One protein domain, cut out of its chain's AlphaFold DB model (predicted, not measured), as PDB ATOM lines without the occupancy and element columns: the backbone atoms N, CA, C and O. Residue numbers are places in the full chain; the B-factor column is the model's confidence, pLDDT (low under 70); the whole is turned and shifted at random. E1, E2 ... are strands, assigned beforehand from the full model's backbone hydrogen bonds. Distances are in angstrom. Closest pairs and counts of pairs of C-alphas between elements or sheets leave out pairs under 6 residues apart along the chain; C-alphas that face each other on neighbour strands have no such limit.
ATOM      1  N   LEU A   3     -29.282 -24.866  -7.163       87.38
ATOM      2  CA  LEU A   3     -29.262 -25.929  -8.155       87.38
ATOM      3  C   LEU A   3     -28.119 -26.876  -7.798       87.38
ATOM      4  O   LEU A   3     -26.952 -26.477  -7.817       87.38
ATOM      5  N   ASP A   4     -28.484 -28.110  -7.481       85.88
ATOM      6  CA  ASP A   4     -27.576 -29.127  -6.973       85.88
ATOM      7  C   ASP A   4     -27.497 -30.309  -7.942       85.88
ATOM      8  O   ASP A   4     -28.508 -30.706  -8.523       85.88
ATOM      9  N   THR A   5     -26.309 -30.896  -8.087       81.94
ATOM     10  CA  THR A   5     -26.107 -32.210  -8.716       81.94
ATOM     11  C   THR A   5     -24.877 -32.904  -8.133       81.94
ATOM     12  O   THR A   5     -24.048 -32.266  -7.485       81.94
ATOM     13  N   VAL A   6     -24.717 -34.202  -8.381       78.81
ATOM     14  CA  VAL A   6     -23.496 -34.937  -8.018       78.81
ATOM     15  C   VAL A   6     -22.371 -34.563  -8.987       78.81
ATOM     16  O   VAL A   6     -22.572 -34.512 -10.203       78.81
ATOM     17  N   LYS A   7     -21.164 -34.312  -8.471       72.56
ATOM     18  CA  LYS A   7     -19.986 -34.053  -9.309       72.56
ATOM     19  C   LYS A   7     -19.580 -35.316 -10.056       72.56
ATOM     20  O   LYS A   7     -19.365 -36.369  -9.462       72.56
ATOM     21  N   SER A   8     -19.389 -35.199 -11.367       66.94
ATOM     22  CA  SER A   8     -18.735 -36.263 -12.132       66.94
ATOM     23  C   SER A   8     -17.267 -36.393 -11.726       66.94
ATOM     24  O   SER A   8     -16.580 -35.397 -11.502       66.94
ATOM     25  N   ALA A   9     -16.757 -37.627 -11.693       61.78
ATOM     26  CA  ALA A   9     -15.384 -37.947 -11.297       61.78
ATOM     27  C   ALA A   9     -14.291 -37.334 -12.213       61.78
ATOM     28  O   ALA A   9     -13.100 -37.492 -11.952       61.78
ATOM     29  N   GLY A  10     -14.661 -36.650 -13.306       61.75
ATOM     30  CA  GLY A  10     -13.740 -35.943 -14.200       61.75
ATOM     31  C   GLY A  10     -13.598 -34.455 -13.861       61.75
ATOM     32  O   GLY A  10     -14.570 -33.713 -13.930       61.75
ATOM     33  N   ARG A  11     -12.369 -33.997 -13.575       63.53
ATOM     34  CA  ARG A  11     -12.064 -32.598 -13.197       63.53
ATOM     35  C   ARG A  11     -12.115 -31.569 -14.345       63.53
ATOM     36  O   ARG A  11     -11.995 -30.385 -14.075       63.53
ATOM     37  N   ASN A  12     -12.359 -31.992 -15.589       73.56
ATOM     38  CA  ASN A  12     -12.385 -31.120 -16.778       73.56
ATOM     39  C   ASN A  12     -13.675 -31.306 -17.593       73.56
ATOM     40  O   ASN A  12     -13.632 -31.641 -18.777       73.56
ATOM     41  N   ILE A  13     -14.828 -31.195 -16.937       77.56
ATOM     42  CA  ILE A  13     -16.134 -31.262 -17.602       77.56
ATOM     43  C   ILE A  13     -16.783 -29.889 -17.502       77.56
ATOM     44  O   ILE A  13     -16.900 -29.332 -16.407       77.56
ATOM     45  N   SER A  14     -17.219 -29.373 -18.650       83.00
ATOM     46  CA  SER A  14     -18.133 -28.242 -18.695       83.00
ATOM     47  C   SER A  14     -19.564 -28.748 -18.739       83.00
ATOM     48  O   SER A  14     -19.863 -29.742 -19.404       83.00
ATOM     49  N   TYR A  15     -20.438 -28.055 -18.026       83.38
ATOM     50  CA  TYR A  15     -21.860 -28.343 -17.961       83.38
ATOM     51  C   TYR A  15     -22.609 -27.236 -18.671       83.38
ATOM     52  O   TYR A  15     -22.444 -26.076 -18.309       83.38
ATOM     53  N   HIS A  16     -23.437 -27.598 -19.638       85.50
ATOM     54  CA  HIS A  16     -24.398 -26.693 -20.245       85.50
ATOM     55  C   HIS A  16     -25.734 -26.941 -19.565       85.50
ATOM     56  O   HIS A  16     -26.217 -28.076 -19.545       85.50
ATOM     57  N   ILE A  17     -26.287 -25.902 -18.956       86.69
ATOM     58  CA  ILE A  17     -27.504 -25.973 -18.161       86.69
ATOM     59  C   ILE A  17     -28.491 -24.977 -18.748       86.69
ATOM     60  O   ILE A  17     -28.182 -23.793 -18.873       86.69
ATOM     61  N   ASP A  18     -29.669 -25.478 -19.074       87.00
ATOM     62  CA  ASP A  18     -30.799 -24.729 -19.596       87.00
ATOM     63  C   ASP A  18     -31.980 -24.936 -18.651       87.00
ATOM     64  O   ASP A  18     -32.387 -26.067 -18.372       87.00
ATOM     65  N   MET A  19     -32.500 -23.846 -18.103       87.81
ATOM     66  CA  MET A  19     -33.620 -23.870 -17.175       87.81
ATOM     67  C   MET A  19     -34.748 -23.001 -17.706       87.81
ATOM     68  O   MET A  19     -34.565 -21.803 -17.915       87.81
ATOM     69  N   HIS A  20     -35.926 -23.599 -17.858       88.06
ATOM     70  CA  HIS A  20     -37.155 -22.906 -18.226       88.06
ATOM     71  C   HIS A  20     -38.072 -22.818 -17.015       88.06
ATOM     72  O   HIS A  20     -38.377 -23.834 -16.390       88.06
ATOM     73  N   PHE A  21     -38.530 -21.612 -16.711       87.56
ATOM     74  CA  PHE A  21     -39.413 -21.326 -15.591       87.56
ATOM     75  C   PHE A  21     -40.778 -20.933 -16.125       87.56
ATOM     76  O   PHE A  21     -40.872 -20.114 -17.040       87.56
ATOM     77  N   PHE A  22     -41.825 -21.499 -15.534       87.75
ATOM     78  CA  PHE A  22     -43.205 -21.274 -15.942       87.75
ATOM     79  C   PHE A  22     -44.020 -20.787 -14.751       87.75
ATOM     80  O   PHE A  22     -43.983 -21.395 -13.677       87.75
ATOM     81  N   SER A  23     -44.784 -19.723 -14.968       88.19
ATOM     82  CA  SER A  23     -45.716 -19.169 -13.992       88.19
ATOM     83  C   SER A  23     -47.158 -19.385 -14.469       88.19
ATOM     84  O   SER A  23     -47.455 -19.322 -15.664       88.19
ATOM     85  N   ASN A  24     -48.091 -19.571 -13.543       86.19
ATOM     86  CA  ASN A  24     -49.512 -19.826 -13.799       86.19
ATOM     87  C   ASN A  24     -50.217 -18.662 -14.516       86.19
ATOM     88  O   ASN A  24     -51.278 -18.840 -15.105       86.19
ATOM     89  N   ASN A  25     -49.616 -17.468 -14.503       86.75
ATOM     90  CA  ASN A  25     -50.075 -16.305 -15.266       86.75
ATOM     91  C   ASN A  25     -49.623 -16.318 -16.744       86.75
ATOM     92  O   ASN A  25     -49.771 -15.307 -17.429       86.75
ATOM     93  N   GLY A  26     -49.052 -17.427 -17.227       81.25
ATOM     94  CA  GLY A  26     -48.605 -17.602 -18.611       81.25
ATOM     95  C   GLY A  26     -47.251 -16.964 -18.930       81.25
ATOM     96  O   GLY A  26     -46.811 -17.023 -20.076       81.25
ATOM     97  N   LYS A  27     -46.574 -16.355 -17.948       83.62
ATOM     98  CA  LYS A  27     -45.209 -15.850 -18.128       83.62
ATOM     99  C   LYS A  27     -44.210 -17.001 -18.064       83.62
ATOM    100  O   LYS A  27     -44.347 -17.917 -17.254       83.62
ATOM    101  N   ALA A  28     -43.184 -16.905 -18.897       85.06
ATOM    102  CA  ALA A  28     -42.038 -17.793 -18.865       85.06
ATOM    103  C   ALA A  28     -40.747 -16.993 -19.030       85.06
ATOM    104  O   ALA A  28     -40.723 -15.963 -19.709       85.06
ATOM    105  N   PHE A  29     -39.684 -17.482 -18.403       84.62
ATOM    106  CA  PHE A  29     -38.332 -16.970 -18.589       84.62
ATOM    107  C   PHE A  29     -37.337 -18.123 -18.581       84.62
ATOM    108  O   PHE A  29     -37.633 -19.222 -18.098       84.62
ATOM    109  N   ARG A  30     -36.151 -17.867 -19.127       84.88
ATOM    110  CA  ARG A  30     -35.081 -18.860 -19.208       84.88
ATOM    111  C   ARG A  30     -33.812 -18.388 -18.531       84.88
ATOM    112  O   ARG A  30     -33.545 -17.192 -18.432       84.88
ATOM    113  N   ILE A  31     -33.027 -19.356 -18.079       84.06
ATOM    114  CA  ILE A  31     -31.663 -19.158 -17.608       84.06
ATOM    115  C   ILE A  31     -30.796 -20.191 -18.311       84.06
ATOM    116  O   ILE A  31     -30.933 -21.389 -18.063       84.06
ATOM    117  N   ASN A  32     -29.872 -19.707 -19.135       85.38
ATOM    118  CA  ASN A  32     -28.876 -20.534 -19.795       85.38
ATOM    119  C   ASN A  32     -27.513 -20.238 -19.184       85.38
ATOM    120  O   ASN A  32     -27.109 -19.080 -19.064       85.38
ATOM    121  N   MET A  33     -26.792 -21.280 -18.783       86.88
ATOM    122  CA  MET A  33     -25.469 -21.123 -18.198       86.88
ATOM    123  C   MET A  33     -24.523 -22.253 -18.559       86.88
ATOM    124  O   MET A  33     -24.920 -23.397 -18.779       86.88
ATOM    125  N   VAL A  34     -23.236 -21.919 -18.562       87.56
ATOM    126  CA  VAL A  34     -22.146 -22.877 -18.698       87.56
ATOM    127  C   VAL A  34     -21.306 -22.863 -17.432       87.56
ATOM    128  O   VAL A  34     -20.749 -21.828 -17.065       87.56
ATOM    129  N   VAL A  35     -21.190 -24.015 -16.776       86.81
ATOM    130  CA  VAL A  35     -20.251 -24.222 -15.669       86.81
ATOM    131  C   VAL A  35     -18.983 -24.829 -16.240       86.81
ATOM    132  O   VAL A  35     -18.996 -25.989 -16.642       86.81
ATOM    133  N   ASN A  36     -17.888 -24.077 -16.280       83.88
ATOM    134  CA  ASN A  36     -16.625 -24.539 -16.847       83.88
ATOM    135  C   ASN A  36     -15.741 -25.175 -15.781       83.88
ATOM    136  O   ASN A  36     -15.393 -24.524 -14.793       83.88
ATOM    137  N   ASN A  37     -15.358 -26.436 -16.007       78.06
ATOM    138  CA  ASN A  37     -14.417 -27.193 -15.173       78.06
ATOM    139  C   ASN A  37     -14.716 -27.104 -13.666       78.06
ATOM    140  O   ASN A  37     -13.793 -27.072 -12.860       78.06
ATOM    141  N   LEU A  38     -15.998 -27.015 -13.290       76.19
ATOM    142  CA  LEU A  38     -16.433 -26.842 -11.897       76.19
ATOM    143  C   LEU A  38     -15.784 -25.642 -11.178       76.19
ATOM    144  O   LEU A  38     -15.608 -25.697  -9.962       76.19
ATOM    145  N   ASN A  39     -15.431 -24.581 -11.907       77.12
ATOM    146  CA  ASN A  39     -14.731 -23.415 -11.362       77.12
ATOM    147  C   ASN A  39     -15.463 -22.103 -11.641       77.12
ATOM    148  O   ASN A  39     -15.605 -21.278 -10.743       77.12
ATOM    149  N   THR A  40     -15.921 -21.894 -12.877       82.06
ATOM    150  CA  THR A  40     -16.580 -20.644 -13.277       82.06
ATOM    151  C   THR A  40     -17.966 -20.911 -13.837       82.06
ATOM    152  O   THR A  40     -18.225 -21.976 -14.394       82.06
ATOM    153  N   ILE A  41     -18.858 -19.934 -13.682       84.50
ATOM    154  CA  ILE A  41     -20.205 -19.944 -14.252       84.50
ATOM    155  C   ILE A  41     -20.291 -18.770 -15.222       84.50
ATOM    156  O   ILE A  41     -19.955 -17.645 -14.858       84.50
ATOM    157  N   HIS A  42     -20.742 -19.033 -16.444       84.81
ATOM    158  CA  HIS A  42     -21.023 -18.009 -17.442       84.81
ATOM    159  C   HIS A  42     -22.494 -18.073 -17.816       84.81
ATOM    160  O   HIS A  42     -22.961 -19.107 -18.293       84.81
ATOM    161  N   LEU A  43     -23.212 -16.972 -17.610       81.12
ATOM    162  CA  LEU A  43     -24.555 -16.806 -18.151       81.12
ATOM    163  C   LEU A  43     -24.462 -16.620 -19.663       81.12
ATOM    164  O   LEU A  43     -23.682 -15.799 -20.149       81.12
ATOM    165  N   GLN A  44     -25.245 -17.393 -20.402       76.88
ATOM    166  CA  GLN A  44     -25.389 -17.216 -21.835       76.88
ATOM    167  C   GLN A  44     -26.554 -16.263 -22.082       76.88
ATOM    168  O   GLN A  44     -27.699 -16.574 -21.763       76.88
ATOM    169  N   ALA A  45     -26.250 -15.097 -22.647       65.25
ATOM    170  CA  ALA A  45     -27.263 -14.225 -23.214       65.25
ATOM    171  C   ALA A  45     -27.645 -14.785 -24.592       65.25
ATOM    172  O   ALA A  45     -26.892 -14.642 -25.553       65.25
ATOM    173  N   ASP A  46     -28.779 -15.472 -24.674       55.78
ATOM    174  CA  ASP A  46     -29.437 -15.750 -25.951       55.78
ATOM    175  C   ASP A  46     -30.230 -14.506 -26.367       55.78
ATOM    176  O   ASP A  46     -30.914 -13.882 -25.556       55.78
ATOM    177  N   THR A  47     -30.103 -14.117 -27.630       47.56
ATOM    178  CA  THR A  47     -30.665 -12.880 -28.185       47.56
ATOM    179  C   THR A  47     -32.110 -13.036 -28.659       47.56
ATOM    180  O   THR A  47     -32.695 -12.070 -29.150       47.56
ATOM    181  N   SER A  48     -32.686 -14.235 -28.530       51.78
ATOM    182  CA  SER A  48     -33.985 -14.596 -29.106       51.78
ATOM    183  C   SER A  48     -35.116 -14.802 -28.089       51.78
ATOM    184  O   SER A  48     -36.283 -14.799 -28.478       51.78
ATOM    185  N   GLU A  49     -34.811 -14.926 -26.792       49.34
ATOM    186  CA  GLU A  49     -35.796 -15.274 -25.762       49.34
ATOM    187  C   GLU A  49     -35.612 -14.469 -24.467       49.34
ATOM    188  O   GLU A  49     -34.540 -13.927 -24.206       49.34
ATOM    189  N   ASN A  50     -36.674 -14.384 -23.652       53.50
ATOM    190  CA  ASN A  50     -36.708 -13.695 -22.353       53.50
ATOM    191  C   ASN A  50     -35.764 -14.362 -21.333       53.50
ATOM    192  O   ASN A  50     -36.204 -15.052 -20.407       53.50
ATOM    193  N   ILE A  51     -34.460 -14.175 -21.508       56.31
ATOM    194  CA  ILE A  51     -33.453 -14.634 -20.561       56.31
ATOM    195  C   ILE A  51     -33.313 -13.594 -19.467       56.31
ATOM    196  O   ILE A  51     -32.934 -12.447 -19.707       56.31
ATOM    197  N   ALA A  52     -33.628 -14.010 -18.245       57.16
ATOM    198  CA  ALA A  52     -33.385 -13.186 -17.079       57.16
ATOM    199  C   ALA A  52     -31.875 -13.158 -16.813       57.16
ATOM    200  O   ALA A  52     -31.260 -14.205 -16.592       57.16
ATOM    201  N   SER A  53     -31.276 -11.965 -16.814       58.44
ATOM    202  CA  SER A  53     -29.956 -11.798 -16.205       58.44
ATOM    203  C   SER A  53     -30.113 -12.012 -14.708       58.44
ATOM    204  O   SER A  53     -30.896 -11.314 -14.063       58.44
ATOM    205  N   ILE A  54     -29.401 -12.992 -14.159       65.62
ATOM    206  CA  ILE A  54     -29.379 -13.230 -12.717       65.62
ATOM    207  C   ILE A  54     -28.017 -12.835 -12.215       65.62
ATOM    208  O   ILE A  54     -27.038 -13.575 -12.330       65.62
ATOM    209  N   ASP A  55     -27.986 -11.650 -11.632       65.25
ATOM    210  CA  ASP A  55     -26.804 -11.180 -10.948       65.25
ATOM    211  C   ASP A  55     -26.505 -12.107  -9.758       65.25
ATOM    212  O   ASP A  55     -27.404 -12.657  -9.118       65.25
ATOM    213  N   GLU A  56     -25.216 -12.293  -9.473       72.50
ATOM    214  CA  GLU A  56     -24.706 -13.016  -8.301       72.50
ATOM    215  C   GLU A  56     -24.932 -14.543  -8.239       72.50
ATOM    216  O   GLU A  56     -24.989 -15.118  -7.143       72.50
ATOM    217  N   LEU A  57     -24.968 -15.247  -9.377       79.69
ATOM    218  CA  LEU A  57     -24.785 -16.705  -9.367       79.69
ATOM    219  C   LEU A  57     -23.435 -17.080  -8.738       79.69
ATOM    220  O   LEU A  57     -22.383 -16.602  -9.164       79.69
ATOM    221  N   LYS A  58     -23.453 -17.957  -7.728       82.81
ATOM    222  CA  LYS A  58     -22.236 -18.379  -7.014       82.81
ATOM    223  C   LYS A  58     -22.081 -19.885  -7.032       82.81
ATOM    224  O   LYS A  58     -22.952 -20.619  -6.570       82.81
ATOM    225  N   LEU A  59     -20.925 -20.327  -7.501       83.75
ATOM    226  CA  LEU A  59     -20.489 -21.700  -7.346       83.75
ATOM    227  C   LEU A  59     -20.012 -21.918  -5.910       83.75
ATOM    228  O   LEU A  59     -19.152 -21.178  -5.429       83.75
ATOM    229  N   MET A  60     -20.561 -22.917  -5.223       82.94
ATOM    230  CA  MET A  60     -20.130 -23.262  -3.872       82.94
ATOM    231  C   MET A  60     -19.185 -24.469  -3.923       82.94
ATOM    232  O   MET A  60     -19.499 -25.463  -4.588       82.94
ATOM    233  N   PRO A  61     -18.012 -24.388  -3.273       69.75
ATOM    234  CA  PRO A  61     -17.062 -25.486  -3.252       69.75
ATOM    235  C   PRO A  61     -17.597 -26.626  -2.381       69.75
ATOM    236  O   PRO A  61     -17.968 -26.412  -1.232       69.75
ATOM    237  N   ASP A  62     -17.606 -27.834  -2.935       79.75
ATOM    238  CA  ASP A  62     -17.951 -29.081  -2.248       79.75
ATOM    239  C   ASP A  62     -17.236 -30.248  -2.954       79.75
ATOM    240  O   ASP A  62     -16.983 -30.175  -4.158       79.75
ATOM    241  N   SER A  63     -16.800 -31.282  -2.242       72.75
ATOM    242  CA  SER A  63     -16.019 -32.376  -2.841       72.75
ATOM    243  C   SER A  63     -16.855 -33.370  -3.650       72.75
ATOM    244  O   SER A  63     -16.313 -34.017  -4.545       72.75
ATOM    245  N   GLU A  64     -18.151 -33.480  -3.371       78.06
ATOM    246  CA  GLU A  64     -19.041 -34.526  -3.888       78.06
ATOM    247  C   GLU A  64     -20.173 -33.956  -4.743       78.06
ATOM    248  O   GLU A  64     -20.633 -34.597  -5.690       78.06
ATOM    249  N   MET A  65     -20.600 -32.731  -4.451       81.50
ATOM    250  CA  MET A  65     -21.721 -32.074  -5.102       81.50
ATOM    251  C   MET A  65     -21.303 -30.786  -5.805       81.50
ATOM    252  O   MET A  65     -20.374 -30.078  -5.425       81.50
ATOM    253  N   LEU A  66     -21.990 -30.492  -6.900       83.12
ATOM    254  CA  LEU A  66     -21.937 -29.221  -7.594       83.12
ATOM    255  C   LEU A  66     -23.118 -28.398  -7.090       83.12
ATOM    256  O   LEU A  66     -24.267 -28.744  -7.350       83.12
ATOM    257  N   HIS A  67     -22.808 -27.319  -6.381       87.31
ATOM    258  CA  HIS A  67     -23.784 -26.420  -5.781       87.31
ATOM    259  C   HIS A  67     -23.726 -25.056  -6.457       87.31
ATOM    260  O   HIS A  67     -22.708 -24.363  -6.389       87.31
ATOM    261  N   ILE A  68     -24.829 -24.646  -7.075       87.19
ATOM    262  CA  ILE A  68     -24.977 -23.314  -7.661       87.19
ATOM    263  C   ILE A  68     -26.015 -22.555  -6.846       87.19
ATOM    264  O   ILE A  68     -27.208 -22.865  -6.870       87.19
ATOM    265  N   LYS A  69     -25.560 -21.547  -6.103       87.00
ATOM    266  CA  LYS A  69     -26.434 -20.638  -5.368       87.00
ATOM    267  C   LYS A  69     -27.017 -19.614  -6.336       87.00
ATOM    268  O   LYS A  69     -26.280 -18.865  -6.974       87.00
ATOM    269  N   MET A  70     -28.342 -19.562  -6.369       85.62
ATOM    270  CA  MET A  70     -29.135 -18.593  -7.114       85.62
ATOM    271  C   MET A  70     -29.852 -17.670  -6.114       85.62
ATOM    272  O   MET A  70     -30.629 -18.170  -5.277       85.62
ATOM    273  N   PRO A  71     -29.582 -16.351  -6.122       79.38
ATOM    274  CA  PRO A  71     -30.251 -15.408  -5.231       79.38
ATOM    275  C   PRO A  71     -31.744 -15.403  -5.531       79.38
ATOM    276  O   PRO A  71     -32.158 -15.050  -6.626       79.38
ATOM    277  N   TYR A  72     -32.563 -15.826  -4.566       76.88
ATOM    278  CA  TYR A  72     -34.001 -15.990  -4.797       76.88
ATOM    279  C   TYR A  72     -34.681 -14.665  -5.160       76.88
ATOM    280  O   TYR A  72     -35.565 -14.659  -6.000       76.88
ATOM    281  N   SER A  73     -34.209 -13.549  -4.597       78.06
ATOM    282  CA  SER A  73     -34.678 -12.196  -4.920       78.06
ATOM    283  C   SER A  73     -34.480 -11.800  -6.385       78.06
ATOM    284  O   SER A  73     -35.180 -10.915  -6.862       78.06
ATOM    285  N   SER A  74     -33.533 -12.430  -7.083       72.38
ATOM    286  CA  SER A  74     -33.227 -12.166  -8.493       72.38
ATOM    287  C   SER A  74     -33.961 -13.122  -9.443       72.38
ATOM    288  O   SER A  74     -33.831 -12.987 -10.656       72.38
ATOM    289  N   ILE A  75     -34.709 -14.098  -8.915       77.75
ATOM    290  CA  ILE A  75     -35.507 -15.044  -9.702       77.75
ATOM    291  C   ILE A  75     -36.967 -14.576  -9.669       77.75
ATOM    292  O   ILE A  75     -37.541 -14.527  -8.581       77.75
ATOM    293  N   PRO A  76     -37.590 -14.251 -10.816       79.69
ATOM    294  CA  PRO A  76     -39.022 -13.972 -10.868       79.69
ATOM    295  C   PRO A  76     -39.853 -15.135 -10.313       79.69
ATOM    296  O   PRO A  76     -39.455 -16.293 -10.445       79.69
ATOM    297  N   ASP A  77     -41.020 -14.842  -9.739       84.00
ATOM    298  CA  ASP A  77     -41.915 -15.878  -9.212       84.00
ATOM    299  C   ASP A  77     -42.304 -16.899 -10.294       84.00
ATOM    300  O   ASP A  77     -42.729 -16.539 -11.396       84.00
ATOM    301  N   PHE A  78     -42.188 -18.184  -9.959       87.19
ATOM    302  CA  PHE A  78     -42.457 -19.315 -10.844       87.19
ATOM    303  C   PHE A  78     -43.178 -20.436 -10.091       87.19
ATOM    304  O   PHE A  78     -42.994 -20.605  -8.885       87.19
ATOM    305  N   ASP A  79     -43.957 -21.229 -10.821       87.50
ATOM    306  CA  ASP A  79     -44.727 -22.356 -10.285       87.50
ATOM    307  C   ASP A  79     -44.092 -23.704 -10.639       87.50
ATOM    308  O   ASP A  79     -44.135 -24.650  -9.854       87.50
ATOM    309  N   SER A  80     -43.467 -23.803 -11.814       87.62
ATOM    310  CA  SER A  80     -42.754 -25.008 -12.236       87.62
ATOM    311  C   SER A  80     -41.482 -24.685 -13.011       87.62
ATOM    312  O   SER A  80     -41.288 -23.569 -13.501       87.62
ATOM    313  N   ILE A  81     -40.595 -25.675 -13.087       87.50
ATOM    314  CA  ILE A  81     -39.304 -25.580 -13.760       87.50
ATOM    315  C   ILE A  81     -39.060 -26.833 -14.600       87.50
ATOM    316  O   ILE A  81     -39.335 -27.950 -14.159       87.50
ATOM    317  N   LEU A  82     -38.492 -26.643 -15.786       86.38
ATOM    318  CA  LEU A  82     -37.891 -27.701 -16.589       86.38
ATOM    319  C   LEU A  82     -36.386 -27.454 -16.675       86.38
ATOM    320  O   LEU A  82     -35.958 -26.361 -17.041       86.38
ATOM    321  N   ILE A  83     -35.589 -28.470 -16.344       86.31
ATOM    322  CA  ILE A  83     -34.126 -28.389 -16.342       86.31
ATOM    323  C   ILE A  83     -33.583 -29.357 -17.394       86.31
ATOM    324  O   ILE A  83     -33.783 -30.568 -17.300       86.31
ATOM    325  N   GLY A  84     -32.888 -28.819 -18.391       84.12
ATOM    326  CA  GLY A  84     -32.117 -29.564 -19.376       84.12
ATOM    327  C   GLY A  84     -30.624 -29.394 -19.118       84.12
ATOM    328  O   GLY A  84     -30.145 -28.281 -18.924       84.12
ATOM    329  N   THR A  85     -29.866 -30.492 -19.126       81.31
ATOM    330  CA  THR A  85     -28.411 -30.432 -18.924       81.31
ATOM    331  C   THR A  85     -27.651 -31.336 -19.879       81.31
ATOM    332  O   THR A  85     -28.061 -32.475 -20.124       81.31
ATOM    333  N   SER A  86     -26.501 -30.864 -20.347       79.88
ATOM    334  CA  SER A  86     -25.537 -31.645 -21.120       79.88
ATOM    335  C   SER A  86     -24.104 -31.361 -20.667       79.88
ATOM    336  O   SER A  86     -23.834 -30.411 -19.931       79.88
ATOM    337  N   THR A  87     -23.173 -32.220 -21.072       79.06
ATOM    338  CA  THR A  87     -21.753 -32.126 -20.718       79.06
ATOM    339  C   THR A  87     -20.894 -32.008 -21.970       79.06
ATOM    340  O   THR A  87     -21.228 -32.585 -23.002       79.06
ATOM    341  N   SER A  88     -19.749 -31.325 -21.873       74.31
ATOM    342  CA  SER A  88     -18.789 -31.195 -22.984       74.31
ATOM    343  C   SER A  88     -18.126 -32.516 -23.407       74.31
ATOM    344  O   SER A  88     -17.548 -32.599 -24.488       74.31
ATOM    345  N   LEU A  89     -18.206 -33.562 -22.575       68.69
ATOM    346  CA  LEU A  89     -17.731 -34.910 -22.891       68.69
ATOM    347  C   LEU A  89     -18.913 -35.866 -23.063       68.69
ATOM    348  O   LEU A  89     -19.802 -35.921 -22.215       68.69
ATOM    349  N   ALA A  90     -18.872 -36.666 -24.131       56.69
ATOM    350  CA  ALA A  90     -19.919 -37.628 -24.478       56.69
ATOM    351  C   ALA A  90     -20.008 -38.844 -23.528       56.69
ATOM    352  O   ALA A  90     -20.997 -39.569 -23.567       56.69
ATOM    353  N   SER A  91     -18.991 -39.103 -22.693       47.75
ATOM    354  CA  SER A  91     -18.774 -40.429 -22.084       47.75
ATOM    355  C   SER A  91     -18.770 -40.506 -20.553       47.75
ATOM    356  O   SER A  91     -18.445 -41.557 -20.005       47.75
ATOM    357  N   LYS A  92     -19.153 -39.455 -19.820       52.12
ATOM    358  CA  LYS A  92     -19.293 -39.535 -18.352       52.12
ATOM    359  C   LYS A  92     -20.639 -38.981 -17.926       52.12
ATOM    360  O   LYS A  92     -20.734 -37.859 -17.436       52.12
ATOM    361  N   GLY A  93     -21.654 -39.800 -18.208       54.03
ATOM    362  CA  GLY A  93     -23.070 -39.551 -17.980       54.03
ATOM    363  C   GLY A  93     -23.332 -39.107 -16.555       54.03
ATOM    364  O   GLY A  93     -23.312 -39.898 -15.618       54.03
ATOM    365  N   ILE A  94     -23.576 -37.816 -16.416       55.53
ATOM    366  CA  ILE A  94     -24.270 -37.289 -15.258       55.53
ATOM    367  C   ILE A  94     -25.725 -37.542 -15.569       55.53
ATOM    368  O   ILE A  94     -26.217 -37.133 -16.624       55.53
ATOM    369  N   ASP A  95     -26.367 -38.304 -14.696       56.22
ATOM    370  CA  ASP A  95     -27.781 -38.584 -14.824       56.22
ATOM    371  C   ASP A  95     -28.520 -37.244 -14.938       56.22
ATOM    372  O   ASP A  95     -28.389 -36.369 -14.079       56.22
ATOM    373  N   ARG A  96     -29.265 -37.054 -16.031       53.62
ATOM    374  CA  ARG A  96     -30.035 -35.823 -16.271       53.62
ATOM    375  C   ARG A  96     -31.046 -35.574 -15.143       53.62
ATOM    376  O   ARG A  96     -31.449 -34.436 -14.941       53.62
ATOM    377  N   THR A  97     -31.400 -36.610 -14.378       55.50
ATOM    378  CA  THR A  97     -32.285 -36.552 -13.204       55.50
ATOM    379  C   THR A  97     -31.571 -36.204 -11.889       55.50
ATOM    380  O   THR A  97     -32.227 -35.989 -10.867       55.50
ATOM    381  N   ALA A  98     -30.236 -36.104 -11.888       67.38
ATOM    382  CA  ALA A  98     -29.463 -35.729 -10.703       67.38
ATOM    383  C   ALA A  98     -29.573 -34.236 -10.356       67.38
ATOM    384  O   ALA A  98     -29.187 -33.838  -9.257       67.38
ATOM    385  N   TRP A  99     -30.115 -33.418 -11.262       78.75
ATOM    386  CA  TRP A  99     -30.270 -31.984 -11.057       78.75
ATOM    387  C   TRP A  99     -31.520 -31.668 -10.262       78.75
ATOM    388  O   TRP A  99     -32.633 -32.026 -10.649       78.75
ATOM    389  N   ARG A 100     -31.338 -30.978  -9.139       81.00
ATOM    390  CA  ARG A 100     -32.433 -30.645  -8.234       81.00
ATOM    391  C   ARG A 100     -32.375 -29.189  -7.837       81.00
ATOM    392  O   ARG A 100     -31.337 -28.677  -7.425       81.00
ATOM    393  N   LEU A 101     -33.532 -28.548  -7.927       83.25
ATOM    394  CA  LEU A 101     -33.739 -27.214  -7.408       83.25
ATOM    395  C   LEU A 101     -34.190 -27.315  -5.949       83.25
ATOM    396  O   LEU A 101     -35.236 -27.888  -5.657       83.25
ATOM    397  N   VAL A 102     -33.407 -26.765  -5.027       82.62
ATOM    398  CA  VAL A 102     -33.664 -26.853  -3.587       82.62
ATOM    399  C   VAL A 102     -33.811 -25.453  -3.000       82.62
ATOM    400  O   VAL A 102     -32.925 -24.598  -3.112       82.62
ATOM    401  N   LYS A 103     -34.938 -25.194  -2.329       79.31
ATOM    402  CA  LYS A 103     -35.103 -24.000  -1.494       79.31
ATOM    403  C   LYS A 103     -34.545 -24.306  -0.106       79.31
ATOM    404  O   LYS A 103     -35.161 -25.028   0.666       79.31
TER     405      LYS A 103
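AT A GLANCE: This is residues 3 to 103 of the 106 residues of an uncharacterized protein of Clostridiaceae bacterium (UniProt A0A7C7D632). Two antiparallel sheets of four strands lie partly face to face as a small, loosely formed sandwich, with the strands of one running slantwise over those of the other. The larger sheet, E4 E3 E2 E7, is a long twisted slab; the shorter-stranded sheet, E5 E6 E1 E8, covers part of one face, and the turn from E2 to E3 reaches out past it at one end. The printed part has 101 residues with eight named strands, E1 to E8 in order along the chain, and no named helix; the class is all strand, with 44 residues, under half, in named elements. The whole is compact, with a radius of gyration of the C-alphas of 13.5 A, yet elongated in outline, spanning 41 by 26 by 23 A.

IN THESE COORDINATES: Start with the larger sheet and find C-alpha 28 at (-42.038, -17.793, -18.865), where E3, residues 28 to 36, begins; it runs 26.4 A to C-alpha 36 at (-16.625, -24.539, -16.847). Beside it look for E2, residues 15 to 22, 22.6 A long, then E7, residues 80 to 87, 23.7 A long, and E4, residues 40 to 43. For the other sheet, find C-alpha 3 at (-29.262, -25.929, -8.155), where E1, residues 3 to 6, begins. E6 is residues 65 to 69, 12.4 A long, E5 is residues 58 to 60, and E8 is residues 100 to 102.

HOW THE PARTS SIT: The larger sheet has the order E4 E3 E2 E7 and is twisted. E2, E3 and E4 form a meander, each strand the antiparallel neighbour of the one before, and its two hairpins are E2 with E3 and E3 with E4. Between E3 and E2, look at N 17 and O 33, 2.9 A; between E2 and E7, at N 18 and O 84, 2.8 A; between E4 and E3, at N 34 and O 42, 2.8 A; each pair is within hydrogen-bond range. The other sheet has the order E5 E6 E1 E8. Within hydrogen-bond range there are N 60 and O 67, 2.8 A, in the hairpin E5 and E6; N 66 and O 5, 2.8 A, between E6 and E1; and N 4 and O 100, 2.9 A, between E1 and E8. Between the sheets, the edge strands E4 and E5 have their closest C-alphas at Ile 41 and Leu 59, 7.1 A, while E2 and E6, for instance, are apart.

THE WHOLE: The two C-alphas farthest apart are those of Arg 11 and Asn 25, 41.4 A. The printed part has no cut. The long links are E4 to E5, residues 44 to 57, and E7 to E8, residues 88 to 99. The mean pLDDT of the printed part is 76.3; look for values under 70 at residues 8 to 11, 45 to 55, 61 and 89 to 98.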